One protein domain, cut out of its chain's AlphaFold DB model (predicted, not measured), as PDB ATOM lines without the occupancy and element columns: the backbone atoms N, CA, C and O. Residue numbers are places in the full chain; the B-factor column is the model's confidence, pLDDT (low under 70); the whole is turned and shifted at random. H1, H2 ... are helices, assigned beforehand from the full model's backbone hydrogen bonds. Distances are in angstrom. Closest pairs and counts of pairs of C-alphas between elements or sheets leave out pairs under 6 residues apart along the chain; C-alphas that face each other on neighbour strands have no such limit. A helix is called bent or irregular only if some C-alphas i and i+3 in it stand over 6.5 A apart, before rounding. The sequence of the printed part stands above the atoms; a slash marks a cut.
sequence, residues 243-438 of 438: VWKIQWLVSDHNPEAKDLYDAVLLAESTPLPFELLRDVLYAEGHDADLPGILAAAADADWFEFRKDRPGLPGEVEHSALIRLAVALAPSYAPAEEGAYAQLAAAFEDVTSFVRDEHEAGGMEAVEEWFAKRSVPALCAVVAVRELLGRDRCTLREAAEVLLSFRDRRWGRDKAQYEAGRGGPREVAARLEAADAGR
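AT A GLANCE: This is residues 243 to 438 of the 438 residues of an uncharacterized protein of Streptomyces olivoverticillatus (UniProt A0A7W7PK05). Two groups of mostly crossed helices sit side by side in one rounded, compact body, H1 to H6 in one half and H7 to H11 in the other, joined where H6 meets H7 and H11. H9 is the core of the second half, with H7, H8a, H10 and H11 packed on it, while H8 folds back as a V at its far side; H5 and H3 lie farthest out in the first half. The printed part has 196 residues with eleven named helices, H1 to H11 in chain order, and no named strand: the class is all helix. The radius of gyration of the C-alphas is 16.5 A and the spans are 43 by 40 by 35 A.

HOW THE PARTS SIT: The longest helix by residues, H8, residues 348 to 372, was assigned as one helix by its hydrogen bonds but is bent: C-alphas 360 and 363 are 9.5 A apart. Its arms, H8a, residues 348 to 360, and H8b, residues 363 to 372, run opposite ways at a steep tilt of 53 degrees; they touch, closest at the C-alphas of Glu 357 and Ala 365, 5.5 A. H8a touches H9, residues 377 to 388, closest at C-alphas 351 and 383, 4.7 A. H10, residues 395 to 404, touches H9 about perpendicular at 76 degrees, closest at C-alphas 398 and 385, 5.2 A. H10 forms a helical hairpin with H11, residues 424 to 436, at a shallow tilt of 10 degrees; C-alphas 399 and 424 are closest, 4.8 A. H7, residues 339 to 346, touches H9 at residues 382 to 386 of H9 alone, closest at C-alphas 344 and 382, 6.2 A. H6, residues 315 to 332, is irregular, with C-alphas 318 and 321 7.6 A apart, and has a kink of 27 degrees near residue 322. Its residues 325 to 332 alone touch H7, closest at C-alphas 329 and 342, 5.4 A; its residues 322 to 326 alone touch H11, closest at C-alphas 322 and 427, 7.0 A. H4, residues 290 to 298, touches H6 at a shallow tilt of 18 degrees, opposite ways, closest at C-alphas 294 and 321, 6.7 A. H2, residues 257 to 269, touches H6, closest at C-alphas 264 and 324, 4.9 A. H1, residues 243 to 251, forms a helical hairpin with H2, closest at C-alphas 245 and 259, 5.4 A. H3, residues 274 to 283, touches H1, closest at C-alphas 277 and 243, 5.6 A. H5, residues 302 to 308, touches residues 257 to 258 of H2 alone, closest at C-alphas 302 and 257, 5.1 A. Every O i to N i+4 pair is within hydrogen-bond range except in H2, 8 of 9, and H6, 9 of 14.

IN THESE COORDINATES: H1 begins at C-alpha 243 (1.220, 25.823, -13.666) and H11 ends at C-alpha 436 (17.639, 11.642, -31.590). From first to last C-alpha H6 measures 26.5 A, H2 18.8 A, H8a and H11 18.3 A each.

THE WHOLE: The C-alphas farthest apart, of Gly 311 and Ala 360, are 49.6 A apart. The printed part has no cut. The link from H10 to H11, residues 405 to 423, is long; in it residues 406 to 407 pair antiparallel with residues 414 to 415. Mean pLDDT of the printed part is 90.2; residues 313 to 314, 418 to 422 and 437 to 438 are under 70.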
ATOM      1  N   VAL A 243       0.799  24.496 -14.132       97.44
ATOM      2  CA  VAL A 243       1.220  25.823 -13.666       97.44
ATOM      3  C   VAL A 243       1.275  25.885 -12.146       97.44
ATOM      4  O   VAL A 243       2.256  26.384 -11.613       97.44
ATOM      5  N   TRP A 244       0.296  25.318 -11.439       95.62
ATOM      6  CA  TRP A 244       0.344  25.257  -9.978       95.62
ATOM      7  C   TRP A 244       1.504  24.416  -9.447       95.62
ATOM      8  O   TRP A 244       2.138  24.813  -8.475       95.62
ATOM      9  N   LYS A 245       1.836  23.292 -10.093       96.88
ATOM     10  CA  LYS A 245       3.013  22.504  -9.697       96.88
ATOM     11  C   LYS A 245       4.306  23.292  -9.883       96.88
ATOM     12  O   LYS A 245       5.153  23.270  -8.999       96.88
ATOM     13  N   ILE A 246       4.439  24.023 -10.990       97.38
ATOM     14  CA  ILE A 246       5.592  24.904 -11.221       97.38
ATOM     15  C   ILE A 246       5.612  26.052 -10.208       97.38
ATOM     16  O   ILE A 246       6.670  26.341  -9.661       97.38
ATOM     17  N   GLN A 247       4.461  26.662  -9.918       95.06
ATOM     18  CA  GLN A 247       4.338  27.698  -8.896       95.06
ATOM     19  C   GLN A 247       4.879  27.195  -7.557       95.06
ATOM     20  O   GLN A 247       5.778  27.830  -7.026       95.06
ATOM     21  N   TRP A 248       4.423  26.046  -7.049       93.19
ATOM     22  CA  TRP A 248       4.878  25.532  -5.745       93.19
ATOM     23  C   TRP A 248       6.368  25.203  -5.732       93.19
ATOM     24  O   TRP A 248       7.047  25.471  -4.748       93.19
ATOM     25  N   LEU A 249       6.917  24.699  -6.841       94.38
ATOM     26  CA  LEU A 249       8.362  24.485  -6.950       94.38
ATOM     27  C   LEU A 249       9.168  25.786  -6.854       94.38
ATOM     28  O   LEU A 249      10.318  25.737  -6.434       94.38
ATOM     29  N   VAL A 250       8.591  26.920  -7.260       93.75
ATOM     30  CA  VAL A 250       9.259  28.228  -7.312       93.75
ATOM     31  C   VAL A 250       9.017  29.066  -6.055       93.75
ATOM     32  O   VAL A 250       9.945  29.717  -5.574       93.75
ATOM     33  N   SER A 251       7.785  29.086  -5.544       89.44
ATOM     34  CA  SER A 251       7.364  29.975  -4.457       89.44
ATOM     35  C   SER A 251       7.577  29.382  -3.071       89.44
ATOM     36  O   SER A 251       7.735  30.124  -2.099       89.44
ATOM     37  N   ASP A 252       7.564  28.056  -2.946       86.56
ATOM     38  CA  ASP A 252       7.594  27.432  -1.632       86.56
ATOM     39  C   ASP A 252       8.999  27.452  -1.050       86.56
ATOM     40  O   ASP A 252       9.982  27.106  -1.698       86.56
ATOM     41  N   HIS A 253       9.092  27.756   0.244       80.38
ATOM     42  CA  HIS A 253      10.375  27.717   0.946       80.38
ATOM     43  C   HIS A 253      11.022  26.319   0.948       80.38
ATOM     44  O   HIS A 253      12.238  26.209   1.060       80.38
ATOM     45  N   ASN A 254      10.200  25.268   0.850       81.19
ATOM     46  CA  ASN A 254      10.623  23.869   0.836       81.19
ATOM     47  C   ASN A 254       9.891  23.146  -0.311       81.19
ATOM     48  O   ASN A 254       8.847  22.542  -0.047       81.19
ATOM     49  N   PRO A 255      10.375  23.235  -1.561       88.81
ATOM     50  CA  PRO A 255       9.737  22.571  -2.694       88.81
ATOM     51  C   PRO A 255       9.717  21.047  -2.496       88.81
ATOM     52  O   PRO A 255      10.702  20.445  -2.063       88.81
ATOM     53  N   GLU A 256       8.597  20.392  -2.808       90.31
ATOM     54  CA  GLU A 256       8.446  18.945  -2.609       90.31
ATOM     55  C   GLU A 256       8.705  18.163  -3.909       90.31
ATOM     56  O   GLU A 256       8.179  18.482  -4.977       90.31
ATOM     57  N   ALA A 257       9.445  17.050  -3.830       92.62
ATOM     58  CA  ALA A 257       9.720  16.220  -5.010       92.62
ATOM     59  C   ALA A 257       8.471  15.581  -5.635       92.62
ATOM     60  O   ALA A 257       8.473  15.264  -6.826       92.62
ATOM     61  N   LYS A 258       7.382  15.430  -4.867       92.38
ATOM     62  CA  LYS A 258       6.088  14.998  -5.415       92.38
ATOM     63  C   LYS A 258       5.564  15.995  -6.453       92.38
ATOM     64  O   LYS A 258       4.956  15.575  -7.431       92.38
ATOM     65  N   ASP A 259       5.819  17.290  -6.263       95.31
ATOM     66  CA  ASP A 259       5.349  18.335  -7.165       95.31
ATOM     67  C   ASP A 259       6.203  18.401  -8.430       95.31
ATOM     68  O   ASP A 259       5.654  18.538  -9.520       95.31
ATOM     69  N   LEU A 260       7.515  18.163  -8.314       95.94
ATOM     70  CA  LEU A 260       8.399  17.965  -9.466       95.94
ATOM     71  C   LEU A 260       8.000  16.724 -10.275       95.94
ATOM     72  O   LEU A 260       7.896  16.784 -11.498       95.94
ATOM     73  N   TYR A 261       7.734  15.606  -9.604       95.69
ATOM     74  CA  TYR A 261       7.271  14.386 -10.260       95.69
ATOM     75  C   TYR A 261       5.953  14.600 -11.021       95.69
ATOM     76  O   TYR A 261       5.851  14.267 -12.202       95.69
ATOM     77  N   ASP A 262       4.970  15.208 -10.356       96.81
ATOM     78  CA  ASP A 262       3.665  15.537 -10.925       96.81
ATOM     79  C   ASP A 262       3.807  16.523 -12.112       96.81
ATOM     80  O   ASP A 262       3.174  16.332 -13.153       96.81
ATOM     81  N   ALA A 263       4.674  17.541 -11.997       98.06
ATOM     82  CA  ALA A 263       4.959  18.510 -13.060       98.06
ATOM     83  C   ALA A 263       5.561  17.853 -14.308       98.06
ATOM     84  O   ALA A 263       5.185  18.210 -15.420       98.06
ATOM     85  N   VAL A 264       6.458  16.876 -14.142       97.12
ATOM     86  CA  VAL A 264       7.046  16.135 -15.270       97.12
ATOM     87  C   VAL A 264       5.966  15.394 -16.059       97.12
ATOM     88  O   VAL A 264       5.901  15.544 -17.277       97.12
ATOM     89  N   LEU A 265       5.088  14.643 -15.383       96.69
ATOM     90  CA  LEU A 265       4.004  13.901 -16.048       96.69
ATOM     91  C   LEU A 265       3.046  14.836 -16.800       96.69
ATOM     92  O   LEU A 265       2.610  14.548 -17.918       96.69
ATOM     93  N   LEU A 266       2.726  15.976 -16.187       98.44
ATOM     94  CA  LEU A 266       1.862  16.983 -16.788       98.44
ATOM     95  C   LEU A 266       2.528  17.655 -17.995       98.44
ATOM     96  O   LEU A 266       1.900  17.754 -19.046       98.44
ATOM     97  N   ALA A 267       3.792  18.067 -17.885       98.00
ATOM     98  CA  ALA A 267       4.511  18.742 -18.964       98.00
ATOM     99  C   ALA A 267       4.708  17.839 -20.190       98.00
ATOM    100  O   ALA A 267       4.573  18.296 -21.320       98.00
ATOM    101  N   GLU A 268       4.978  16.547 -19.990       96.56
ATOM    102  CA  GLU A 268       5.168  15.595 -21.096       96.56
ATOM    103  C   GLU A 268       3.881  15.305 -21.883       96.56
ATOM    104  O   GLU A 268       3.941  14.837 -23.020       96.56
ATOM    105  N   SER A 269       2.716  15.570 -21.293       96.44
ATOM    106  CA  SER A 269       1.408  15.246 -21.876       96.44
ATOM    107  C   SER A 269       0.584  16.468 -22.273       96.44
ATOM    108  O   SER A 269      -0.385  16.339 -23.021       96.44
ATOM    109  N   THR A 270       0.945  17.651 -21.776       95.00
ATOM    110  CA  THR A 270       0.137  18.864 -21.894       95.00
ATOM    111  C   THR A 270       0.998  20.040 -22.345       95.00
ATOM    112  O   THR A 270       1.888  20.458 -21.605       95.00
ATOM    113  N   PRO A 271       0.703  20.650 -23.510       92.94
ATOM    114  CA  PRO A 271       1.311  21.917 -23.888       92.94
ATOM    115  C   PRO A 271       0.984  22.994 -22.853       92.94
ATOM    116  O   PRO A 271      -0.188  23.207 -22.531       92.94
ATOM    117  N   LEU A 272       2.006  23.691 -22.362       95.94
ATOM    118  CA  LEU A 272       1.840  24.764 -21.392       95.94
ATOM    119  C   LEU A 272       1.762  26.121 -22.104       95.94
ATOM    120  O   LEU A 272       2.743  26.549 -22.710       95.94
ATOM    121  N   PRO A 273       0.632  26.845 -22.037       95.69
ATOM    122  CA  PRO A 273       0.586  28.207 -22.547       95.69
ATOM    123  C   PRO A 273       1.526  29.097 -21.724       95.69
ATOM    124  O   PRO A 273       1.292  29.294 -20.530       95.69
ATOM    125  N   PHE A 274       2.564  29.653 -22.356       96.44
ATOM    126  CA  PHE A 274       3.551  30.501 -21.675       96.44
ATOM    127  C   PHE A 274       2.908  31.688 -20.952       96.44
ATOM    128  O   PHE A 274       3.269  31.988 -19.822       96.44
ATOM    129  N   GLU A 275       1.895  32.306 -21.560       96.56
ATOM    130  CA  GLU A 275       1.146  33.418 -20.963       96.56
ATOM    131  C   GLU A 275       0.502  33.029 -19.622       96.56
ATOM    132  O   GLU A 275       0.596  33.784 -18.662       96.56
ATOM    133  N   LEU A 276      -0.077  31.824 -19.516       97.12
ATOM    134  CA  LEU A 276      -0.682  31.352 -18.267       97.12
ATOM    135  C   LEU A 276       0.378  31.134 -17.182       97.12
ATOM    136  O   LEU A 276       0.169  31.528 -16.038       97.12
ATOM    137  N   LEU A 277       1.508  30.512 -17.536       97.62
ATOM    138  CA  LEU A 277       2.629  30.325 -16.612       97.62
ATOM    139  C   LEU A 277       3.147  31.677 -16.108       97.62
ATOM    140  O   LEU A 277       3.313  31.876 -14.906       97.62
ATOM    141  N   ARG A 278       3.375  32.599 -17.043       96.75
ATOM    142  CA  ARG A 278       3.908  33.928 -16.778       96.75
ATOM    143  C   ARG A 278       2.998  34.730 -15.858       96.75
ATOM    144  O   ARG A 278       3.476  35.297 -14.882       96.75
ATOM    145  N   ASP A 279       1.701  34.755 -16.141       96.00
ATOM    146  CA  ASP A 279       0.744  35.532 -15.358       96.00
ATOM    147  C   ASP A 279       0.612  34.993 -13.922       96.00
ATOM    148  O   ASP A 279       0.524  35.785 -12.983       96.00
ATOM    149  N   VAL A 280       0.663  33.667 -13.725       95.50
ATOM    150  CA  VAL A 280       0.632  33.063 -12.379       95.50
ATOM    151  C   VAL A 280       1.912  33.344 -11.599       95.50
ATOM    152  O   VAL A 280       1.829  33.786 -10.457       95.50
ATOM    153  N   LEU A 281       3.090  33.131 -12.192       95.69
ATOM    154  CA  LEU A 281       4.350  33.386 -11.486       95.69
ATOM    155  C   LEU A 281       4.530  34.875 -11.161       95.69
ATOM    156  O   LEU A 281       4.925  35.207 -10.044       95.69
ATOM    157  N   TYR A 282       4.145  35.780 -12.068       95.12
ATOM    158  CA  TYR A 282       4.206  37.217 -11.792       95.12
ATOM    159  C   TYR A 282       3.247  37.670 -10.697       95.12
ATOM    160  O   TYR A 282       3.604  38.564  -9.928       95.12
ATOM    161  N   ALA A 283       2.058  37.072 -10.593       91.69
ATOM    162  CA  ALA A 283       1.139  37.371  -9.496       91.69
ATOM    163  C   ALA A 283       1.751  37.035  -8.121       91.69
ATOM    164  O   ALA A 283       1.457  37.717  -7.140       91.69
ATOM    165  N   GLU A 284       2.650  36.050  -8.074       88.50
ATOM    166  CA  GLU A 284       3.398  35.637  -6.881       88.50
ATOM    167  C   GLU A 284       4.757  36.359  -6.738       88.50
ATOM    168  O   GLU A 284       5.500  36.112  -5.794       88.50
ATOM    169  N   GLY A 285       5.096  37.279  -7.648       92.88
ATOM    170  CA  GLY A 285       6.345  38.050  -7.598       92.88
ATOM    171  C   GLY A 285       7.581  37.314  -8.124       92.88
ATOM    172  O   GLY A 285       8.700  37.702  -7.788       92.88
ATOM    173  N   HIS A 286       7.391  36.284  -8.949       93.75
ATOM    174  CA  HIS A 286       8.461  35.495  -9.556       93.75
ATOM    175  C   HIS A 286       8.524  35.685 -11.074       93.75
ATOM    176  O   HIS A 286       7.500  35.829 -11.743       93.75
ATOM    177  N   ASP A 287       9.738  35.643 -11.625       93.62
ATOM    178  CA  ASP A 287       9.944  35.587 -13.069       93.62
ATOM    179  C   ASP A 287       9.595  34.194 -13.612       93.62
ATOM    180  O   ASP A 287       9.773  33.172 -12.947       93.62
ATOM    181  N   ALA A 288       9.093  34.153 -14.846       94.94
ATOM    182  CA  ALA A 288       8.757  32.916 -15.544       94.94
ATOM    183  C   ALA A 288       9.873  32.484 -16.500       94.94
ATOM    184  O   ALA A 288       9.605  32.170 -17.657       94.94
ATOM    185  N   ASP A 289      11.125  32.524 -16.042       94.25
ATOM    186  CA  ASP A 289      12.277  32.056 -16.808       94.25
ATOM    187  C   ASP A 289      12.587  30.579 -16.508       94.25
ATOM    188  O   ASP A 289      12.545  30.113 -15.365       94.25
ATOM    189  N   LEU A 290      12.903  29.814 -17.557       95.62
ATOM    190  CA  LEU A 290      13.162  28.381 -17.421       95.62
ATOM    191  C   LEU A 290      14.379  28.073 -16.522       95.62
ATOM    192  O   LEU A 290      14.271  27.154 -15.709       95.62
ATOM    193  N   PRO A 291      15.523  28.790 -16.604       93.06
ATOM    194  CA  PRO A 291      16.642  28.581 -15.684       93.06
ATOM    195  C   PRO A 291      16.268  28.708 -14.201       93.06
ATOM    196  O   PRO A 291      16.666  27.851 -13.410       93.06
ATOM    197  N   GLY A 292      15.504  29.737 -13.830       92.62
ATOM    198  CA  GLY A 292      15.037  29.998 -12.470       92.62
ATOM    199  C   GLY A 292      14.103  28.905 -11.962       92.62
ATOM    200  O   GLY A 292      14.324  28.363 -10.879       92.62
ATOM    201  N   ILE A 293      13.136  28.491 -12.788       95.19
ATOM    202  CA  ILE A 293      12.244  27.364 -12.477       95.19
ATOM    203  C   ILE A 293      13.041  26.077 -12.241       95.19
ATOM    204  O   ILE A 293      12.797  25.363 -11.271       95.19
ATOM    205  N   LEU A 294      14.016  25.772 -13.104       93.38
ATOM    206  CA  LEU A 294      14.841  24.570 -12.962       93.38
ATOM    207  C   LEU A 294      15.767  24.632 -11.747       93.38
ATOM    208  O   LEU A 294      16.056  23.590 -11.163       93.38
ATOM    209  N   ALA A 295      16.243  25.821 -11.374       89.88
ATOM    210  CA  ALA A 295      17.033  26.011 -10.165       89.88
ATOM    211  C   ALA A 295      16.193  25.742  -8.912       89.88
ATOM    212  O   ALA A 295      16.636  24.982  -8.058       89.88
ATOM    213  N   ALA A 296      14.974  26.280  -8.843       91.56
ATOM    214  CA  ALA A 296      14.073  26.046  -7.717       91.56
ATOM    215  C   ALA A 296      13.627  24.573  -7.635       91.56
ATOM    216  O   ALA A 296      13.706  23.938  -6.586       91.56
ATOM    217  N   ALA A 297      13.281  23.969  -8.777       92.38
ATOM    218  CA  ALA A 297      12.932  22.553  -8.851       92.38
ATOM    219  C   ALA A 297      14.090  21.614  -8.462       92.38
ATOM    220  O   ALA A 297      13.843  20.486  -8.035       92.38
ATOM    221  N   ALA A 298      15.350  22.039  -8.612       88.94
ATOM    222  CA  ALA A 298      16.505  21.230  -8.227       88.94
ATOM    223  C   ALA A 298      16.647  21.060  -6.708       88.94
ATOM    224  O   ALA A 298      17.282  20.100  -6.273       88.94
ATOM    225  N   ASP A 299      16.023  21.939  -5.921       88.56
ATOM    226  CA  ASP A 299      16.009  21.874  -4.458       88.56
ATOM    227  C   ASP A 299      14.856  21.007  -3.911       88.56
ATOM    228  O   ASP A 299      14.677  20.906  -2.697       88.56
ATOM    229  N   ALA A 300      14.075  20.359  -4.786       91.12
ATOM    230  CA  ALA A 300      12.923  19.561  -4.384       91.12
ATOM    231  C   ALA A 300      13.299  18.376  -3.467       91.12
ATOM    232  O   ALA A 300      14.201  17.588  -3.766       91.12
ATOM    233  N   ASP A 301      12.564  18.208  -2.360       89.75
ATOM    234  CA  ASP A 301      12.890  17.224  -1.320       89.75
ATOM    235  C   ASP A 301      12.488  15.784  -1.701       89.75
ATOM    236  O   ASP A 301      11.358  15.329  -1.487       89.75
ATOM    237  N   TRP A 302      13.447  15.039  -2.257       89.31
ATOM    238  CA  TRP A 302      13.305  13.614  -2.585       89.31
ATOM    239  C   TRP A 302      13.396  12.685  -1.372       89.31
ATOM    240  O   TRP A 302      12.990  11.523  -1.458       89.31
ATOM    241  N   PHE A 303      13.947  13.144  -0.248       88.00
ATOM    242  CA  PHE A 303      14.061  12.331   0.959       88.00
ATOM    243  C   PHE A 303      12.684  12.128   1.597       88.00
ATOM    244  O   PHE A 303      12.256  10.986   1.785       88.00
ATOM    245  N   GLU A 304      11.944  13.212   1.839       87.69
ATOM    246  CA  GLU A 304      10.588  13.133   2.392       87.69
ATOM    247  C   GLU A 304       9.639  12.390   1.440       87.69
ATOM    248  O   GLU A 304       8.835  11.563   1.884       87.69
ATOM    249  N   PHE A 305       9.785  12.588   0.125       89.38
ATOM    250  CA  PHE A 305       8.953  11.888  -0.852       89.38
ATOM    251  C   PHE A 305       9.213  10.375  -0.884       89.38
ATOM    252  O   PHE A 305       8.261   9.595  -0.905       89.38
ATOM    253  N   ARG A 306      10.475   9.925  -0.806       88.50
ATOM    254  CA  ARG A 306      10.806   8.487  -0.707       88.50
ATOM    255  C   ARG A 306      10.347   7.873   0.609       88.50
ATOM    256  O   ARG A 306       9.882   6.734   0.613       88.50
ATOM    257  N   LYS A 307      10.434   8.618   1.714       87.75
ATOM    258  CA  LYS A 307       9.923   8.174   3.017       87.75
ATOM    259  C   LYS A 307       8.413   7.931   2.973       87.75
ATOM    260  O   LYS A 307       7.939   6.940   3.529       87.75
ATOM    261  N   ASP A 308       7.674   8.807   2.293       85.88
ATOM    262  CA  ASP A 308       6.236   8.650   2.077       85.88
ATOM    263  C   ASP A 308       5.912   7.536   1.068       85.88
ATOM    264  O   ASP A 308       4.956   6.784   1.256       85.88
ATOM    265  N   ARG A 309       6.721   7.400   0.008       83.75
ATOM    266  CA  ARG A 309       6.481   6.512  -1.141       83.75
ATOM    267  C   ARG A 309       7.726   5.681  -1.498       83.75
ATOM    268  O   ARG A 309       8.334   5.894  -2.549       83.75
ATOM    269  N   PRO A 310       8.082   4.661  -0.695       77.38
ATOM    270  CA  PRO A 310       9.325   3.902  -0.880       77.38
ATOM    271  C   PRO A 310       9.360   3.034  -2.151       77.38
ATOM    272  O   PRO A 310      10.421   2.546  -2.525       77.38
ATOM    273  N   GLY A 311       8.216   2.815  -2.809       74.25
ATOM    274  CA  GLY A 311       8.110   2.007  -4.029       74.25
ATOM    275  C   GLY A 311       8.450   2.740  -5.332       74.25
ATOM    276  O   GLY A 311       8.438   2.111  -6.388       74.25
ATOM    277  N   LEU A 312       8.728   4.048  -5.291       73.06
ATOM    278  CA  LEU A 312       9.068   4.811  -6.494       73.06
ATOM    279  C   LEU A 312      10.492   4.477  -6.981       73.06
ATOM    280  O   LEU A 312      11.430   4.505  -6.178       73.06
ATOM    281  N   PRO A 313      10.698   4.187  -8.281       68.88
ATOM    282  CA  PRO A 313      12.031   3.915  -8.812       68.88
ATOM    283  C   PRO A 313      12.963   5.125  -8.662       68.88
ATOM    284  O   PRO A 313      12.640   6.222  -9.114       68.88
ATOM    285  N   GLY A 314      14.167   4.921  -8.117       69.12
ATOM    286  CA  GLY A 314      15.161   5.996  -7.938       69.12
ATOM    287  C   GLY A 314      15.654   6.642  -9.243       69.12
ATOM    288  O   GLY A 314      16.219   7.730  -9.230       69.12
ATOM    289  N   GLU A 315      15.419   6.012 -10.395       74.00
ATOM    290  CA  GLU A 315      15.742   6.567 -11.717       74.00
ATOM    291  C   GLU A 315      14.880   7.797 -12.073       74.00
ATOM    292  O   GLU A 315      15.285   8.657 -12.861       74.00
ATOM    293  N   VAL A 316      13.701   7.909 -11.450       78.38
ATOM    294  CA  VAL A 316      12.795   9.051 -11.605       78.38
ATOM    295  C   VAL A 316      13.453  10.331 -11.090       78.38
ATOM    296  O   VAL A 316      13.473  11.320 -11.816       78.38
ATOM    297  N   GLU A 317      14.070  10.285  -9.906       82.62
ATOM    298  CA  GLU A 317      14.757  11.420  -9.269       82.62
ATOM    299  C   GLU A 317      15.843  12.017 -10.175       82.62
ATOM    300  O   GLU A 317      15.828  13.206 -10.486       82.62
ATOM    301  N   HIS A 318      16.730  11.167 -10.692       77.88
ATOM    302  CA  HIS A 318      17.874  11.588 -11.504       77.88
ATOM    303  C   HIS A 318      17.465  12.197 -12.857       77.88
ATOM    304  O   HIS A 318      18.190  13.004 -13.437       77.88
ATOM    305  N   SER A 319      16.289  11.818 -13.367       85.25
ATOM    306  CA  SER A 319      15.804  12.229 -14.689       85.25
ATOM    307  C   SER A 319      14.850  13.419 -14.683       85.25
ATOM    308  O   SER A 319      14.679  14.050 -15.729       85.25
ATOM    309  N   ALA A 320      14.223  13.716 -13.542       90.69
ATOM    310  CA  ALA A 320      13.056  14.589 -13.473       90.69
ATOM    311  C   ALA A 320      13.323  15.997 -14.022       90.69
ATOM    312  O   ALA A 320      12.568  16.470 -14.867       90.69
ATOM    313  N   LEU A 321      14.430  16.637 -13.628       91.38
ATOM    314  CA  LEU A 321      14.756  17.997 -14.078       91.38
ATOM    315  C   LEU A 321      14.945  18.099 -15.592       91.38
ATOM    316  O   LEU A 321      14.469  19.044 -16.214       91.38
ATOM    317  N   ILE A 322      15.633  17.128 -16.197       92.25
ATOM    318  CA  ILE A 322      15.898  17.142 -17.641       92.25
ATOM    319  C   ILE A 322      14.606  16.890 -18.409       92.25
ATOM    320  O   ILE A 322      14.347  17.570 -19.400       92.25
ATOM    321  N   ARG A 323      13.778  15.953 -17.937       94.31
ATOM    322  CA  ARG A 323      12.463  15.678 -18.527       94.31
ATOM    323  C   ARG A 323      11.559  16.903 -18.458       94.31
ATOM    324  O   ARG A 323      11.005  17.289 -19.482       94.31
ATOM    325  N   LEU A 324      11.488  17.557 -17.295       96.25
ATOM    326  CA  LEU A 324      10.724  18.792 -17.120       96.25
ATOM    327  C   LEU A 324      11.209  19.878 -18.084       96.25
ATOM    328  O   LEU A 324      10.406  20.458 -18.805       96.25
ATOM    329  N   ALA A 325      12.518  20.121 -18.144       95.94
ATOM    330  CA  ALA A 325      13.086  21.141 -19.017       95.94
ATOM    331  C   ALA A 325      12.770  20.889 -20.496       95.94
ATOM    332  O   ALA A 325      12.317  21.797 -21.187       95.94
ATOM    333  N   VAL A 326      12.980  19.658 -20.976       95.81
ATOM    334  CA  VAL A 326      12.699  19.275 -22.367       95.81
ATOM    335  C   VAL A 326      11.214  19.428 -22.684       95.81
ATOM    336  O   VAL A 326      10.875  19.971 -23.730       95.81
ATOM    337  N   ALA A 327      10.333  18.995 -21.782       96.81
ATOM    338  CA  ALA A 327       8.892  19.094 -21.975       96.81
ATOM    339  C   ALA A 327       8.384  20.548 -21.952       96.81
ATOM    340  O   ALA A 327       7.442  20.888 -22.665       96.81
ATOM    341  N   LEU A 328       9.027  21.426 -21.175       97.50
ATOM    342  CA  LEU A 328       8.680  22.846 -21.120       97.50
ATOM    343  C   LEU A 328       9.283  23.668 -22.264       97.50
ATOM    344  O   LEU A 328       8.680  24.674 -22.637       97.50
ATOM    345  N   ALA A 329      10.416  23.258 -22.844       96.44
ATOM    346  CA  ALA A 329      11.153  24.018 -23.858       96.44
ATOM    347  C   ALA A 329      10.297  24.533 -25.042       96.44
ATOM    348  O   ALA A 329      10.460  25.701 -25.409       96.44
ATOM    349  N   PRO A 330       9.326  23.769 -25.593       96.31
ATOM    350  CA  PRO A 330       8.429  24.268 -26.639       96.31
ATOM    351  C   PRO A 330       7.597  25.492 -26.231       96.31
ATOM    352  O   PRO A 330       7.213  26.279 -27.090       96.31
ATOM    353  N   SER A 331       7.321  25.670 -24.938       96.62
ATOM    354  CA  SER A 331       6.563  26.820 -24.422       96.62
ATOM    355  C   SER A 331       7.391  28.107 -24.462       96.62
ATOM    356  O   SER A 331       6.834  29.190 -24.614       96.62
ATOM    357  N   TYR A 332       8.716  27.986 -24.354       96.88
ATOM    358  CA  TYR A 332       9.660  29.107 -24.355       96.88
ATOM    359  C   TYR A 332      10.146  29.459 -25.760       96.88
ATOM    360  O   TYR A 332      10.334  30.630 -26.079       96.88
ATOM    361  N   ALA A 333      10.338  28.450 -26.607       96.44
ATOM    362  CA  ALA A 333      10.895  28.612 -27.943       96.44
ATOM    363  C   ALA A 333      10.097  27.814 -28.992       96.44
ATOM    364  O   ALA A 333      10.645  26.927 -29.646       96.44
ATOM    365  N   PRO A 334       8.801  28.119 -29.205       95.38
ATOM    366  CA  PRO A 334       7.941  27.342 -30.104       95.38
ATOM    367  C   PRO A 334       8.366  27.400 -31.579       95.38
ATOM    368  O   PRO A 334       7.936  26.566 -32.372       95.38
ATOM    369  N   ALA A 335       9.177  28.392 -31.960       96.12
ATOM    370  CA  ALA A 335       9.703  28.544 -33.316       96.12
ATOM    371  C   ALA A 335      10.921  27.650 -33.603       96.12
ATOM    372  O   ALA A 335      11.253  27.438 -34.768       96.12
ATOM    373  N   GLU A 336      11.583  27.139 -32.563       96.19
ATOM    374  CA  GLU A 336      12.766  26.295 -32.700       96.19
ATOM    375  C   GLU A 336      12.374  24.823 -32.839       96.19
ATOM    376  O   GLU A 336      11.466  24.320 -32.167       96.19
ATOM    377  N   GLU A 337      13.098  24.099 -33.691       92.50
ATOM    378  CA  GLU A 337      12.837  22.684 -33.921       92.50
ATOM    379  C   GLU A 337      13.683  21.796 -33.005       92.50
ATOM    380  O   GLU A 337      14.870  21.555 -33.234       92.50
ATOM    381  N   GLY A 338      12.984  21.222 -32.025       92.75
ATOM    382  CA  GLY A 338      13.384  20.148 -31.121       92.75
ATOM    383  C   GLY A 338      14.334  20.521 -29.992       92.75
ATOM    384  O   GLY A 338      14.792  21.656 -29.864       92.75
ATOM    385  N   ALA A 339      14.549  19.533 -29.122       94.00
ATOM    386  CA  ALA A 339      14.828  19.771 -27.711       94.00
ATOM    387  C   ALA A 339      16.063  20.642 -27.473       94.00
ATOM    388  O   ALA A 339      16.007  21.575 -26.677       94.00
ATOM    389  N   TYR A 340      17.170  20.381 -28.179       96.12
ATOM    390  CA  TYR A 340      18.381  21.176 -27.991       96.12
ATOM    391  C   TYR A 340      18.194  22.633 -28.430       96.12
ATOM    392  O   TYR A 340      18.544  23.535 -27.676       96.12
ATOM    393  N   ALA A 341      17.657  22.873 -29.631       96.62
ATOM    394  CA  ALA A 341      17.498  24.227 -30.169       96.62
ATOM    395  C   ALA A 341      16.527  25.057 -29.317       96.62
ATOM    396  O   ALA A 341      16.812  26.208 -28.996       96.62
ATOM    397  N   GLN A 342      15.436  24.431 -28.871       97.31
ATOM    398  CA  GLN A 342      14.465  25.053 -27.975       97.31
ATOM    399  C   GLN A 342      15.085  25.421 -26.624       97.31
ATOM    400  O   GLN A 342      14.888  26.533 -26.144       97.31
ATOM    401  N   LEU A 343      15.872  24.520 -26.025       97.62
ATOM    402  CA  LEU A 343      16.576  24.801 -24.772       97.62
ATOM    403  C   LEU A 343      17.666  25.864 -24.944       97.62
ATOM    404  O   LEU A 343      17.804  26.721 -24.080       97.62
ATOM    405  N   ALA A 344      18.418  25.846 -26.046       97.75
ATOM    406  CA  ALA A 344      19.423  26.869 -26.334       97.75
ATOM    407  C   ALA A 344      18.790  28.263 -26.433       97.75
ATOM    408  O   ALA A 344      19.280  29.193 -25.801       97.75
ATOM    409  N   ALA A 345      17.660  28.386 -27.135       97.81
ATOM    410  CA  ALA A 345      16.904  29.633 -27.203       97.81
ATOM    411  C   ALA A 345      16.314  30.036 -25.839       97.81
ATOM    412  O   ALA A 345      16.413  31.197 -25.449       97.81
ATOM    413  N   ALA A 346      15.760  29.086 -25.078       96.81
ATOM    414  CA  ALA A 346      15.232  29.344 -23.735       96.81
ATOM    415  C   ALA A 346      16.318  29.750 -22.717       96.81
ATOM    416  O   ALA A 346      16.005  30.362 -21.698       96.81
ATOM    417  N   PHE A 347      17.584  29.409 -22.972       97.56
ATOM    418  CA  PHE A 347      18.738  29.720 -22.121       97.56
ATOM    419  C   PHE A 347      19.638  30.822 -22.700       97.56
ATOM    420  O   PHE A 347      20.793  30.957 -22.277       97.56
ATOM    421  N   GLU A 348      19.147  31.611 -23.657       96.38
ATOM    422  CA  GLU A 348      19.953  32.637 -24.328       96.38
ATOM    423  C   GLU A 348      20.497  33.677 -23.342       96.38
ATOM    424  O   GLU A 348      21.679  33.998 -23.415       96.38
ATOM    425  N   ASP A 349      19.714  34.119 -22.354       94.19
ATOM    426  CA  ASP A 349      20.181  35.094 -21.358       94.19
ATOM    427  C   ASP A 349      21.388  34.569 -20.568       94.19
ATOM    428  O   ASP A 349      22.408  35.248 -20.436       94.19
ATOM    429  N   VAL A 350      21.322  33.316 -20.098       95.31
ATOM    430  CA  VAL A 350      22.450  32.665 -19.410       95.31
ATOM    431  C   VAL A 350      23.651  32.540 -20.344       95.31
ATOM    432  O   VAL A 350      24.783  32.800 -19.936       95.31
ATOM    433  N   THR A 351      23.412  32.176 -21.602       96.94
ATOM    434  CA  THR A 351      24.469  32.046 -22.609       96.94
ATOM    435  C   THR A 351      25.125  33.396 -22.904       96.94
ATOM    436  O   THR A 351      26.349  33.463 -23.009       96.94
ATOM    437  N   SER A 352      24.352  34.481 -22.974       97.12
ATOM    438  CA  SER A 352      24.854  35.845 -23.146       97.12
ATOM    439  C   SER A 352      25.742  36.260 -21.976       97.12
ATOM    440  O   SER A 352      26.864  36.701 -22.204       97.12
ATOM    441  N   PHE A 353      25.316  36.034 -20.729       96.06
ATOM    442  CA  PHE A 353      26.161  36.329 -19.566       96.06
ATOM    443  C   PHE A 353      27.462  35.522 -19.575       96.06
ATOM    444  O   PHE A 353      28.530  36.058 -19.297       96.06
ATOM    445  N   VAL A 354      27.396  34.234 -19.918       96.75
ATOM    446  CA  VAL A 354      28.587  33.381 -20.019       96.75
ATOM    447  C   VAL A 354      29.531  33.862 -21.130       96.75
ATOM    448  O   VAL A 354      30.750  33.803 -20.953       96.75
ATOM    449  N   ARG A 355      29.001  34.369 -22.251       98.00
ATOM    450  CA  ARG A 355      29.796  35.008 -23.311       98.00
ATOM    451  C   ARG A 355      30.510  36.260 -22.800       98.00
ATOM    452  O   ARG A 355      31.721  36.354 -22.986       98.00
ATOM    453  N   ASP A 356      29.807  37.145 -22.099       98.00
ATOM    454  CA  ASP A 356      30.384  38.378 -21.545       98.00
ATOM    455  C   ASP A 356      31.529  38.083 -20.557       98.00
ATOM    456  O   ASP A 356      32.602  38.686 -20.625       98.00
ATOM    457  N   GLU A 357      31.344  37.104 -19.666       97.81
ATOM    458  CA  GLU A 357      32.385  36.678 -18.720       97.81
ATOM    459  C   GLU A 357      33.591  36.065 -19.444       97.81
ATOM    460  O   GLU A 357      34.744  36.358 -19.113       97.81
ATOM    461  N   HIS A 358      33.346  35.252 -20.477       98.06
ATOM    462  CA  HIS A 358      34.415  34.691 -21.296       98.06
ATOM    463  C   HIS A 358      35.206  35.777 -22.041       98.06
ATOM    464  O   HIS A 358      36.430  35.688 -22.134       98.06
ATOM    465  N   GLU A 359      34.550  36.815 -22.559       97.69
ATOM    466  CA  GLU A 359      35.232  37.954 -23.185       97.69
ATOM    467  C   GLU A 359      36.061  38.761 -22.175       97.69
ATOM    468  O   GLU A 359      37.158  39.218 -22.502       97.69
ATOM    469  N   ALA A 360      35.573  38.896 -20.940       96.19
ATOM    470  CA  ALA A 360      36.243  39.653 -19.887       96.19
ATOM    471  C   ALA A 360      37.471  38.938 -19.295       96.19
ATOM    472  O   ALA A 360      38.457  39.597 -18.953       96.19
ATOM    473  N   GLY A 361      37.430  37.609 -19.154       95.44
ATOM    474  CA  GLY A 361      38.466  36.860 -18.430       95.44
ATOM    475  C   GLY A 361      38.669  35.409 -18.864       95.44
ATOM    476  O   GLY A 361      39.312  34.639 -18.150       95.44
ATOM    477  N   GLY A 362      38.151  35.014 -20.026       96.81
ATOM    478  CA  GLY A 362      38.256  33.653 -20.545       96.81
ATOM    479  C   GLY A 362      37.485  32.627 -19.709       96.81
ATOM    480  O   GLY A 362      36.584  32.951 -18.938       96.81
ATOM    481  N   MET A 363      37.854  31.353 -19.853       95.19
ATOM    482  CA  MET A 363      37.171  30.251 -19.160       95.19
ATOM    483  C   MET A 363      37.290  30.306 -17.630       95.19
ATOM    484  O   MET A 363      36.414  29.780 -16.952       95.19
ATOM    485  N   GLU A 364      38.320  30.959 -17.082       93.62
ATOM    486  CA  GLU A 364      38.457  31.137 -15.628       93.62
ATOM    487  C   GLU A 364      37.349  32.043 -15.064       93.62
ATOM    488  O   GLU A 364      36.783  31.742 -14.012       93.62
ATOM    489  N   ALA A 365      36.979  33.110 -15.782       94.81
ATOM    490  CA  ALA A 365      35.869  33.980 -15.391       94.81
ATOM    491  C   ALA A 365      34.513  33.261 -15.499       94.81
ATOM    492  O   ALA A 365      33.680  33.374 -14.601       94.81
ATOM    493  N   VAL A 366      34.322  32.445 -16.541       95.06
ATOM    494  CA  VAL A 366      33.132  31.586 -16.691       95.06
ATOM    495  C   VAL A 366      33.009  30.602 -15.524       95.06
ATOM    496  O   VAL A 366      31.943  30.486 -14.917       95.06
ATOM    497  N   GLU A 367      34.099  29.915 -15.173       92.56
ATOM    498  CA  GLU A 367      34.159  29.000 -14.030       92.56
ATOM    499  C   GLU A 367      33.794  29.712 -12.718       92.56
ATOM    500  O   GLU A 367      33.015  29.181 -11.919       92.56
ATOM    501  N   GLU A 368      34.310  30.923 -12.495       90.38
ATOM    502  CA  GLU A 368      33.990  31.729 -11.317       90.38
ATOM    503  C   GLU A 368      32.522  32.195 -11.312       90.38
ATOM    504  O   GLU A 368      31.870  32.194 -10.260       90.38
ATOM    505  N   TRP A 369      31.973  32.561 -12.472       92.62
ATOM    506  CA  TRP A 369      30.576  32.965 -12.620       92.62
ATOM    507  C   TRP A 369      29.619  31.824 -12.268       92.62
ATOM    508  O   TRP A 369      28.690  32.032 -11.479       92.62
ATOM    509  N   PHE A 370      29.893  30.615 -12.773       90.62
ATOM    510  CA  PHE A 370      29.159  29.408 -12.400       90.62
ATOM    511  C   PHE A 370      29.375  29.040 -10.933       90.62
ATOM    512  O   PHE A 370      28.415  28.674 -10.271       90.62
ATOM    513  N   ALA A 371      30.575  29.205 -10.365       85.12
ATOM    514  CA  ALA A 371      30.781  28.961  -8.934       85.12
ATOM    515  C   ALA A 371      29.865  29.853  -8.085       85.12
ATOM    516  O   ALA A 371      29.273  29.409  -7.099       85.12
ATOM    517  N   LYS A 372      29.744  31.132  -8.462       86.44
ATOM    518  CA  LYS A 372      28.946  32.132  -7.742       86.44
ATOM    519  C   LYS A 372      27.443  31.884  -7.830       86.44
ATOM    520  O   LYS A 372      26.729  32.364  -6.951       86.44
ATOM    521  N   ARG A 373      26.968  31.149  -8.836       85.19
ATOM    522  CA  ARG A 373      25.544  30.972  -9.131       85.19
ATOM    523  C   ARG A 373      25.142  29.507  -9.046       85.19
ATOM    524  O   ARG A 373      25.874  28.606  -9.429       85.19
ATOM    525  N   SER A 374      23.949  29.230  -8.545       75.62
ATOM    526  CA  SER A 374      23.452  27.855  -8.481       75.62
ATOM    527  C   SER A 374      22.839  27.407  -9.809       75.62
ATOM    528  O   SER A 374      21.678  27.029  -9.849       75.62
ATOM    529  N   VAL A 375      23.603  27.477 -10.906       87.81
ATOM    530  CA  VAL A 375      23.079  27.139 -12.238       87.81
ATOM    531  C   VAL A 375      22.888  25.620 -12.364       87.81
ATOM    532  O   VAL A 375      23.825  24.872 -12.066       87.81
ATOM    533  N   PRO A 376      21.711  25.138 -12.806       88.50
ATOM    534  CA  PRO A 376      21.492  23.718 -13.071       88.50
ATOM    535  C   PRO A 376      22.433  23.178 -14.154       88.50
ATOM    536  O   PRO A 376      22.705  23.863 -15.145       88.50
ATOM    537  N   ALA A 377      22.884  21.923 -14.024       90.38
ATOM    538  CA  ALA A 377      23.840  21.333 -14.968       90.38
ATOM    539  C   ALA A 377      23.329  21.321 -16.416       90.38
ATOM    540  O   ALA A 377      24.117  21.511 -17.339       90.38
ATOM    541  N   LEU A 378      22.018  21.153 -16.624       92.31
ATOM    542  CA  LEU A 378      21.405  21.237 -17.951       92.31
ATOM    543  C   LEU A 378      21.661  22.590 -18.622       92.31
ATOM    544  O   LEU A 378      22.160  22.634 -19.745       92.31
ATOM    545  N   CYS A 379      21.365  23.679 -17.914       94.00
ATOM    546  CA  CYS A 379      21.575  25.029 -18.420       94.00
ATOM    547  C   CYS A 379      23.065  25.294 -18.674       94.00
ATOM    548  O   CYS A 379      23.429  25.853 -19.706       94.00
ATOM    549  N   ALA A 380      23.936  24.839 -17.769       94.44
ATOM    550  CA  ALA A 380      25.377  25.002 -17.908       94.44
ATOM    551  C   ALA A 380      25.943  24.246 -19.125       94.44
ATOM    552  O   ALA A 380      26.769  24.801 -19.848       94.44
ATOM    553  N   VAL A 381      25.502  23.004 -19.384       95.75
ATOM    554  CA  VAL A 381      25.973  22.200 -20.533       95.75
ATOM    555  C   VAL A 381      25.599  22.885 -21.845       95.75
ATOM    556  O   VAL A 381      26.439  22.987 -22.739       95.75
ATOM    557  N   VAL A 382      24.363  23.379 -21.949       97.25
ATOM    558  CA  VAL A 382      23.890  24.102 -23.136       97.25
ATOM    559  C   VAL A 382      24.671  25.406 -23.319       97.25
ATOM    560  O   VAL A 382      25.236  25.616 -24.389       97.25
ATOM    561  N   ALA A 383      24.805  26.227 -22.273       97.38
ATOM    562  CA  ALA A 383      25.523  27.501 -22.349       97.38
ATOM    563  C   ALA A 383      27.005  27.329 -22.728       97.38
ATOM    564  O   ALA A 383      27.519  28.062 -23.571       97.38
ATOM    565  N   VAL A 384      27.700  26.331 -22.163       97.44
ATOM    566  CA  VAL A 384      29.100  26.033 -22.519       97.44
ATOM    567  C   VAL A 384      29.213  25.528 -23.957       97.44
ATOM    568  O   VAL A 384      30.134  25.928 -24.671       97.44
ATOM    569  N   ARG A 385      28.285  24.682 -24.420       97.94
ATOM    570  CA  ARG A 385      28.280  24.230 -25.817       97.94
ATOM    571  C   ARG A 385      28.072  25.397 -26.783       97.94
ATOM    572  O   ARG A 385      28.796  25.492 -27.775       97.94
ATOM    573  N   GLU A 386      27.128  26.287 -26.494       98.12
ATOM    574  CA  GLU A 386      26.883  27.482 -27.306       98.12
ATOM    575  C   GLU A 386      28.084  28.442 -27.286       98.12
ATOM    576  O   GLU A 386      28.478  28.940 -28.342       98.12
ATOM    577  N   LEU A 387      28.739  28.626 -26.133       97.88
ATOM    578  CA  LEU A 387      29.971  29.415 -26.003       97.88
ATOM    579  C   LEU A 387      31.104  28.870 -26.891       97.88
ATOM    580  O   LEU A 387      31.765  29.623 -27.607       97.88
ATOM    581  N   LEU A 388      31.338  27.554 -26.859       96.81
ATOM    582  CA  LEU A 388      32.399  26.900 -27.636       96.81
ATOM    583  C   LEU A 388      32.027  26.726 -29.122       96.81
ATOM    584  O   LEU A 388      32.890  26.498 -29.981       96.81
ATOM    585  N   GLY A 389      30.752  26.922 -29.448       96.19
ATOM    586  CA  GLY A 389      30.172  26.792 -30.773       96.19
ATOM    587  C   GLY A 389      29.625  25.388 -31.004       96.19
ATOM    588  O   GLY A 389      30.382  24.420 -31.114       96.19
ATOM    589  N   ARG A 390      28.303  25.302 -31.170       93.62
ATOM    590  CA  ARG A 390      27.538  24.051 -31.295       93.62
ATOM    591  C   ARG A 390      28.006  23.085 -32.388       93.62
ATOM    592  O   ARG A 390      27.831  21.880 -32.226       93.62
ATOM    593  N   ASP A 391      28.616  23.591 -33.460       93.06
ATOM    594  CA  ASP A 391      29.127  22.782 -34.581       93.06
ATOM    595  C   ASP A 391      30.534  22.214 -34.327       93.06
ATOM    596  O   ASP A 391      30.996  21.330 -35.044       93.06
ATOM    597  N   ARG A 392      31.241  22.744 -33.321       95.75
ATOM    598  CA  ARG A 392      32.624  22.372 -32.976       95.75
ATOM    599  C   ARG A 392      32.732  21.642 -31.644       95.75
ATOM    600  O   ARG A 392      33.759  21.023 -31.392       95.75
ATOM    601  N   CYS A 393      31.713  21.766 -30.798       96.62
ATOM    602  CA  CYS A 393      31.657  21.175 -29.472       96.62
ATOM    603  C   CYS A 393      30.391  20.323 -29.340       96.62
ATOM    604  O   CYS A 393      29.262  20.797 -29.503       96.62
ATOM    605  N   THR A 394      30.588  19.044 -29.051       97.00
ATOM    606  CA  THR A 394      29.521  18.104 -28.707       97.00
ATOM    607  C   THR A 394      29.016  18.349 -27.284       97.00
ATOM    608  O   THR A 394      29.699  18.941 -26.448       97.00
ATOM    609  N   LEU A 395      27.821  17.841 -26.970       96.38
ATOM    610  CA  LEU A 395      27.274  17.892 -25.610       96.38
ATOM    611  C   LEU A 395      28.190  17.202 -24.589       96.38
ATOM    612  O   LEU A 395      28.356  17.689 -23.473       96.38
ATOM    613  N   ARG A 396      28.827  16.092 -24.980       96.25
ATOM    614  CA  ARG A 396      29.792  15.375 -24.134       96.25
ATOM    615  C   ARG A 396      31.047  16.195 -23.870       96.25
ATOM    616  O   ARG A 396      31.496  16.241 -22.734       96.25
ATOM    617  N   GLU A 397      31.594  16.867 -24.881       97.44
ATOM    618  CA  GLU A 397      32.757  17.743 -24.694       97.44
ATOM    619  C   GLU A 397      32.427  18.923 -23.773       97.44
ATOM    620  O   GLU A 397      33.196  19.207 -22.857       97.44
ATOM    621  N   ALA A 398      31.257  19.550 -23.938       96.94
ATOM    622  CA  ALA A 398      30.793  20.602 -23.031       96.94
ATOM    623  C   ALA A 398      30.631  20.092 -21.585       96.94
ATOM    624  O   ALA A 398      31.017  20.771 -20.631       96.94
ATOM    625  N   ALA A 399      30.128  18.867 -21.408       95.06
ATOM    626  CA  ALA A 399      30.040  18.228 -20.099       95.06
ATOM    627  C   ALA A 399      31.420  17.974 -19.464       95.06
ATOM    628  O   ALA A 399      31.583  18.207 -18.266       95.06
ATOM    629  N   GLU A 400      32.421  17.539 -20.237       95.38
ATOM    630  CA  GLU A 400      33.791  17.373 -19.727       95.38
ATOM    631  C   GLU A 400      34.419  18.713 -19.312       95.38
ATOM    632  O   GLU A 400      35.105  18.775 -18.290       95.38
ATOM    633  N   VAL A 401      34.136  19.801 -20.039       94.75
ATOM    634  CA  VAL A 401      34.561  21.151 -19.636       94.75
ATOM    635  C   VAL A 401      33.970  21.514 -18.272       94.75
ATOM    636  O   VAL A 401      34.718  21.907 -17.381       94.75
ATOM    637  N   LEU A 402      32.670  21.303 -18.049       92.50
ATOM    638  CA  LEU A 402      32.043  21.587 -16.749       92.50
ATOM    639  C   LEU A 402      32.587  20.719 -15.614       92.50
ATOM    640  O   LEU A 402      32.726  21.192 -14.489       92.50
ATOM    641  N   LEU A 403      32.927  19.458 -15.887       90.94
ATOM    642  CA  LEU A 403      33.560  18.584 -14.892       90.94
ATOM    643  C   LEU A 403      34.972  19.049 -14.497       90.94
ATOM    644  O   LEU A 403      35.469  18.680 -13.426       90.94
ATOM    645  N   SER A 404      35.623  19.872 -15.323       91.12
ATOM    646  CA  SER A 404      36.907  20.493 -14.986       91.12
ATOM    647  C   SER A 404      36.774  21.678 -14.021       91.12
ATOM    648  O   SER A 404      37.736  21.981 -13.316       91.12
ATOM    649  N   PHE A 405      35.585  22.284 -13.913       90.00
ATOM    650  CA  PHE A 405      35.351  23.444 -13.052       90.00
ATOM    651  C   PHE A 405      35.450  23.092 -11.560       90.00
ATOM    652  O   PHE A 405      35.070  22.004 -11.102       90.00
ATOM    653  N   ARG A 406      35.960  24.038 -10.775       84.19
ATOM    654  CA  ARG A 406      36.205  23.949  -9.334       84.19
ATOM    655  C   ARG A 406      35.573  25.135  -8.613       84.19
ATOM    656  O   ARG A 406      35.666  26.282  -9.038       84.19
ATOM    657  N   ASP A 407      34.905  24.874  -7.494       77.19
ATOM    658  CA  ASP A 407      34.514  25.925  -6.554       77.19
ATOM    659  C   ASP A 407      35.700  26.204  -5.631       77.19
ATOM    660  O   ASP A 407      35.973  25.429  -4.709       77.19
ATOM    661  N   ARG A 408      36.398  27.313  -5.907       77.12
ATOM    662  CA  ARG A 408      37.555  27.781  -5.131       77.12
ATOM    663  C   ARG A 408      37.201  28.739  -3.988       77.12
ATOM    664  O   ARG A 408      38.082  29.251  -3.291       77.12
ATOM    665  N   ARG A 409      35.912  29.035  -3.785       70.19
ATOM    666  CA  ARG A 409      35.482  30.022  -2.785       70.19
ATOM    667  C   ARG A 409      35.751  29.514  -1.374       70.19
ATOM    668  O   ARG A 409      35.591  28.331  -1.073       70.19
ATOM    669  N   TRP A 410      36.105  30.442  -0.485       74.00
ATOM    670  CA  TRP A 410      36.373  30.162   0.932       74.00
ATOM    671  C   TRP A 410      37.499  29.140   1.165       74.00
ATOM    672  O   TRP A 410      37.497  28.441   2.175       74.00
ATOM    673  N   GLY A 411      38.447  29.030   0.225       71.38
ATOM    674  CA  GLY A 411      39.555  28.072   0.303       71.38
ATOM    675  C   GLY A 411      39.140  26.612   0.097       71.38
ATOM    676  O   GLY A 411      39.918  25.714   0.414       71.38
ATOM    677  N   ARG A 412      37.922  26.360  -0.404       70.06
ATOM    678  CA  ARG A 412      37.499  25.027  -0.853       70.06
ATOM    679  C   ARG A 412      38.130  24.727  -2.213       70.06
ATOM    680  O   ARG A 412      38.456  25.645  -2.944       70.06
ATOM    681  N   ASP A 413      38.317  23.456  -2.536       77.88
ATOM    682  CA  ASP A 413      38.642  22.997  -3.891       77.88
ATOM    683  C   ASP A 413      37.746  21.793  -4.176       77.88
ATOM    684  O   ASP A 413      38.100  20.643  -3.913       77.88
ATOM    685  N   LYS A 414      36.496  22.080  -4.554       77.38
ATOM    686  CA  LYS A 414      35.459  21.064  -4.770       77.38
ATOM    687  C   LYS A 414      34.997  21.105  -6.221       77.38
ATOM    688  O   LYS A 414      34.814  22.186  -6.772       77.38
ATOM    689  N   ALA A 415      34.762  19.947  -6.830       75.88
ATOM    690  CA  ALA A 415      34.071  19.882  -8.114       75.88
ATOM    691  C   ALA A 415      32.701  20.580  -8.016       75.88
ATOM    692  O   ALA A 415      31.935  20.320  -7.084       75.88
ATOM    693  N   GLN A 416      32.399  21.479  -8.960       72.69
ATOM    694  CA  GLN A 416      31.158  22.268  -8.922       72.69
ATOM    695  C   GLN A 416      29.903  21.416  -9.179       72.69
ATOM    696  O   GLN A 416      28.839  21.709  -8.636       72.69
ATOM    697  N   TYR A 417      30.037  20.351  -9.974       72.62
ATOM    698  CA  TYR A 417      28.919  19.552 -10.489       72.62
ATOM    699  C   TYR A 417      28.959  18.070 -10.067       72.62
ATOM    700  O   TYR A 417      28.525  17.195 -10.813       72.62
ATOM    701  N   GLU A 418      29.439  17.765  -8.856       56.59
ATOM    702  CA  GLU A 418      29.314  16.424  -8.256       56.59
ATOM    703  C   GLU A 418      28.185  16.366  -7.211       56.59
ATOM    704  O   GLU A 418      28.145  17.194  -6.302       56.59
ATOM    705  N   ALA A 419      27.311  15.355  -7.344       51.72
ATOM    706  CA  ALA A 419      26.196  14.980  -6.458       51.72
ATOM    707  C   ALA A 419      25.251  16.138  -6.054       51.72
ATOM    708  O   ALA A 419      25.488  16.843  -5.077       51.72
ATOM    709  N   GLY A 420      24.145  16.296  -6.798       51.12
ATOM    710  CA  GLY A 420      22.990  17.121  -6.399       51.12
ATOM    711  C   GLY A 420      22.423  18.052  -7.479       51.12
ATOM    712  O   GLY A 420      21.273  18.445  -7.382       51.12
ATOM    713  N   ARG A 421      23.183  18.386  -8.536       58.88
ATOM    714  CA  ARG A 421      22.770  19.366  -9.576       58.88
ATOM    715  C   ARG A 421      22.478  18.762 -10.957       58.88
ATOM    716  O   ARG A 421      22.413  19.487 -11.948       58.88
ATOM    717  N   GLY A 422      22.345  17.435 -11.014       68.06
ATOM    718  CA  GLY A 422      22.388  16.643 -12.246       68.06
ATOM    719  C   GLY A 422      23.826  16.449 -12.738       68.06
ATOM    720  O   GLY A 422      24.626  17.382 -12.746       68.06
ATOM    721  N   GLY A 423      24.200  15.224 -13.111       84.69
ATOM    722  CA  GLY A 423      25.549  14.950 -13.613       84.69
ATOM    723  C   GLY A 423      25.725  15.485 -15.041       84.69
ATOM    724  O   GLY A 423      24.945  15.079 -15.904       84.69
ATOM    725  N   PRO A 424      26.746  16.310 -15.359       90.56
ATOM    726  CA  PRO A 424      26.926  16.861 -16.710       90.56
ATOM    727  C   PRO A 424      26.949  15.798 -17.821       90.56
ATOM    728  O   PRO A 424      26.375  15.994 -18.890       90.56
ATOM    729  N   ARG A 425      27.558  14.632 -17.560       91.31
ATOM    730  CA  ARG A 425      27.574  13.495 -18.501       91.31
ATOM    731  C   ARG A 425      26.192  12.892 -18.732       91.31
ATOM    732  O   ARG A 425      25.860  12.536 -19.858       91.31
ATOM    733  N   GLU A 426      25.404  12.764 -17.669       88.75
ATOM    734  CA  GLU A 426      24.041  12.242 -17.749       88.75
ATOM    735  C   GLU A 426      23.136  13.210 -18.515       88.75
ATOM    736  O   GLU A 426      22.402  12.790 -19.407       88.75
ATOM    737  N   VAL A 427      23.256  14.509 -18.222       90.88
ATOM    738  CA  VAL A 427      22.605  15.594 -18.966       90.88
ATOM    739  C   VAL A 427      22.905  15.483 -20.458       90.88
ATOM    740  O   VAL A 427      21.975  15.430 -21.260       90.88
ATOM    741  N   ALA A 428      24.187  15.410 -20.826       93.50
ATOM    742  CA  ALA A 428      24.597  15.309 -22.221       93.50
ATOM    743  C   ALA A 428      23.978  14.081 -22.904       93.50
ATOM    744  O   ALA A 428      23.365  14.215 -23.959       93.50
ATOM    745  N   ALA A 429      24.072  12.903 -22.280       91.81
ATOM    746  CA  ALA A 429      23.532  11.664 -22.839       91.81
ATOM    747  C   ALA A 429      22.004  11.702 -23.018       91.81
ATOM    748  O   ALA A 429      21.486  11.244 -24.036       91.81
ATOM    749  N   ARG A 430      21.268  12.259 -22.048       89.94
ATOM    750  CA  ARG A 430      19.802  12.368 -22.120       89.94
ATOM    751  C   ARG A 430      19.352  13.386 -23.161       89.94
ATOM    752  O   ARG A 430      18.380  13.128 -23.861       89.94
ATOM    753  N   LEU A 431      20.056  14.509 -23.290       92.25
ATOM    754  CA  LEU A 431      19.726  15.521 -24.290       92.25
ATOM    755  C   LEU A 431      20.039  15.033 -25.713       92.25
ATOM    756  O   LEU A 431      19.239  15.262 -26.616       92.25
ATOM    757  N   GLU A 432      21.130  14.281 -25.900       92.81
ATOM    758  CA  GLU A 432      21.403  13.555 -27.152       92.81
ATOM    759  C   GLU A 432      20.263  12.582 -27.496       92.81
ATOM    760  O   GLU A 432      19.811  12.541 -28.638       92.81
ATOM    761  N   ALA A 433      19.767  11.822 -26.514       90.06
ATOM    762  CA  ALA A 433      18.661  10.887 -26.719       90.06
ATOM    763  C   ALA A 433      17.338  11.599 -27.054       90.06
ATOM    764  O   ALA A 433      16.614  11.145 -27.938       90.06
ATOM    765  N   ALA A 434      17.037  12.715 -26.385       87.69
ATOM    766  CA  ALA A 434      15.843  13.516 -26.648       87.69
ATOM    767  C   ALA A 434      15.849  14.122 -28.062       87.69
ATOM    768  O   ALA A 434      14.804  14.194 -28.701       87.69
ATOM    769  N   ASP A 435      17.017  14.525 -28.567       84.69
ATOM    770  CA  ASP A 435      17.144  15.087 -29.915       84.69
ATOM    771  C   ASP A 435      17.142  14.004 -31.012       84.69
ATOM    772  O   ASP A 435      16.651  14.241 -32.116       84.69
ATOM    773  N   ALA A 436      17.641  12.803 -30.695       81.31
ATOM    774  CA  ALA A 436      17.639  11.642 -31.590       81.31
ATOM    775  C   ALA A 436      16.284  10.917 -31.670       81.31
ATOM    776  O   ALA A 436      16.037  10.210 -32.642       81.31
ATOM    777  N   GLY A 437      15.422  11.066 -30.659       61.72
ATOM    778  CA  GLY A 437      14.092  10.450 -30.578       61.72
ATOM    779  C   GLY A 437      13.004  11.125 -31.421       61.72
ATOM    780  O   GLY A 437      11.826  10.947 -31.112       61.72
ATOM    781  N   ARG A 438      13.386  11.904 -32.441       49.03
ATOM    782  CA  ARG A 438      12.466  12.441 -33.454       49.03
ATOM    783  C   ARG A 438      12.075  11.389 -34.484       49.03
ATOM    784  O   ARG A 438      12.964  10.617 -34.912       49.03
TER     785      ARG A 438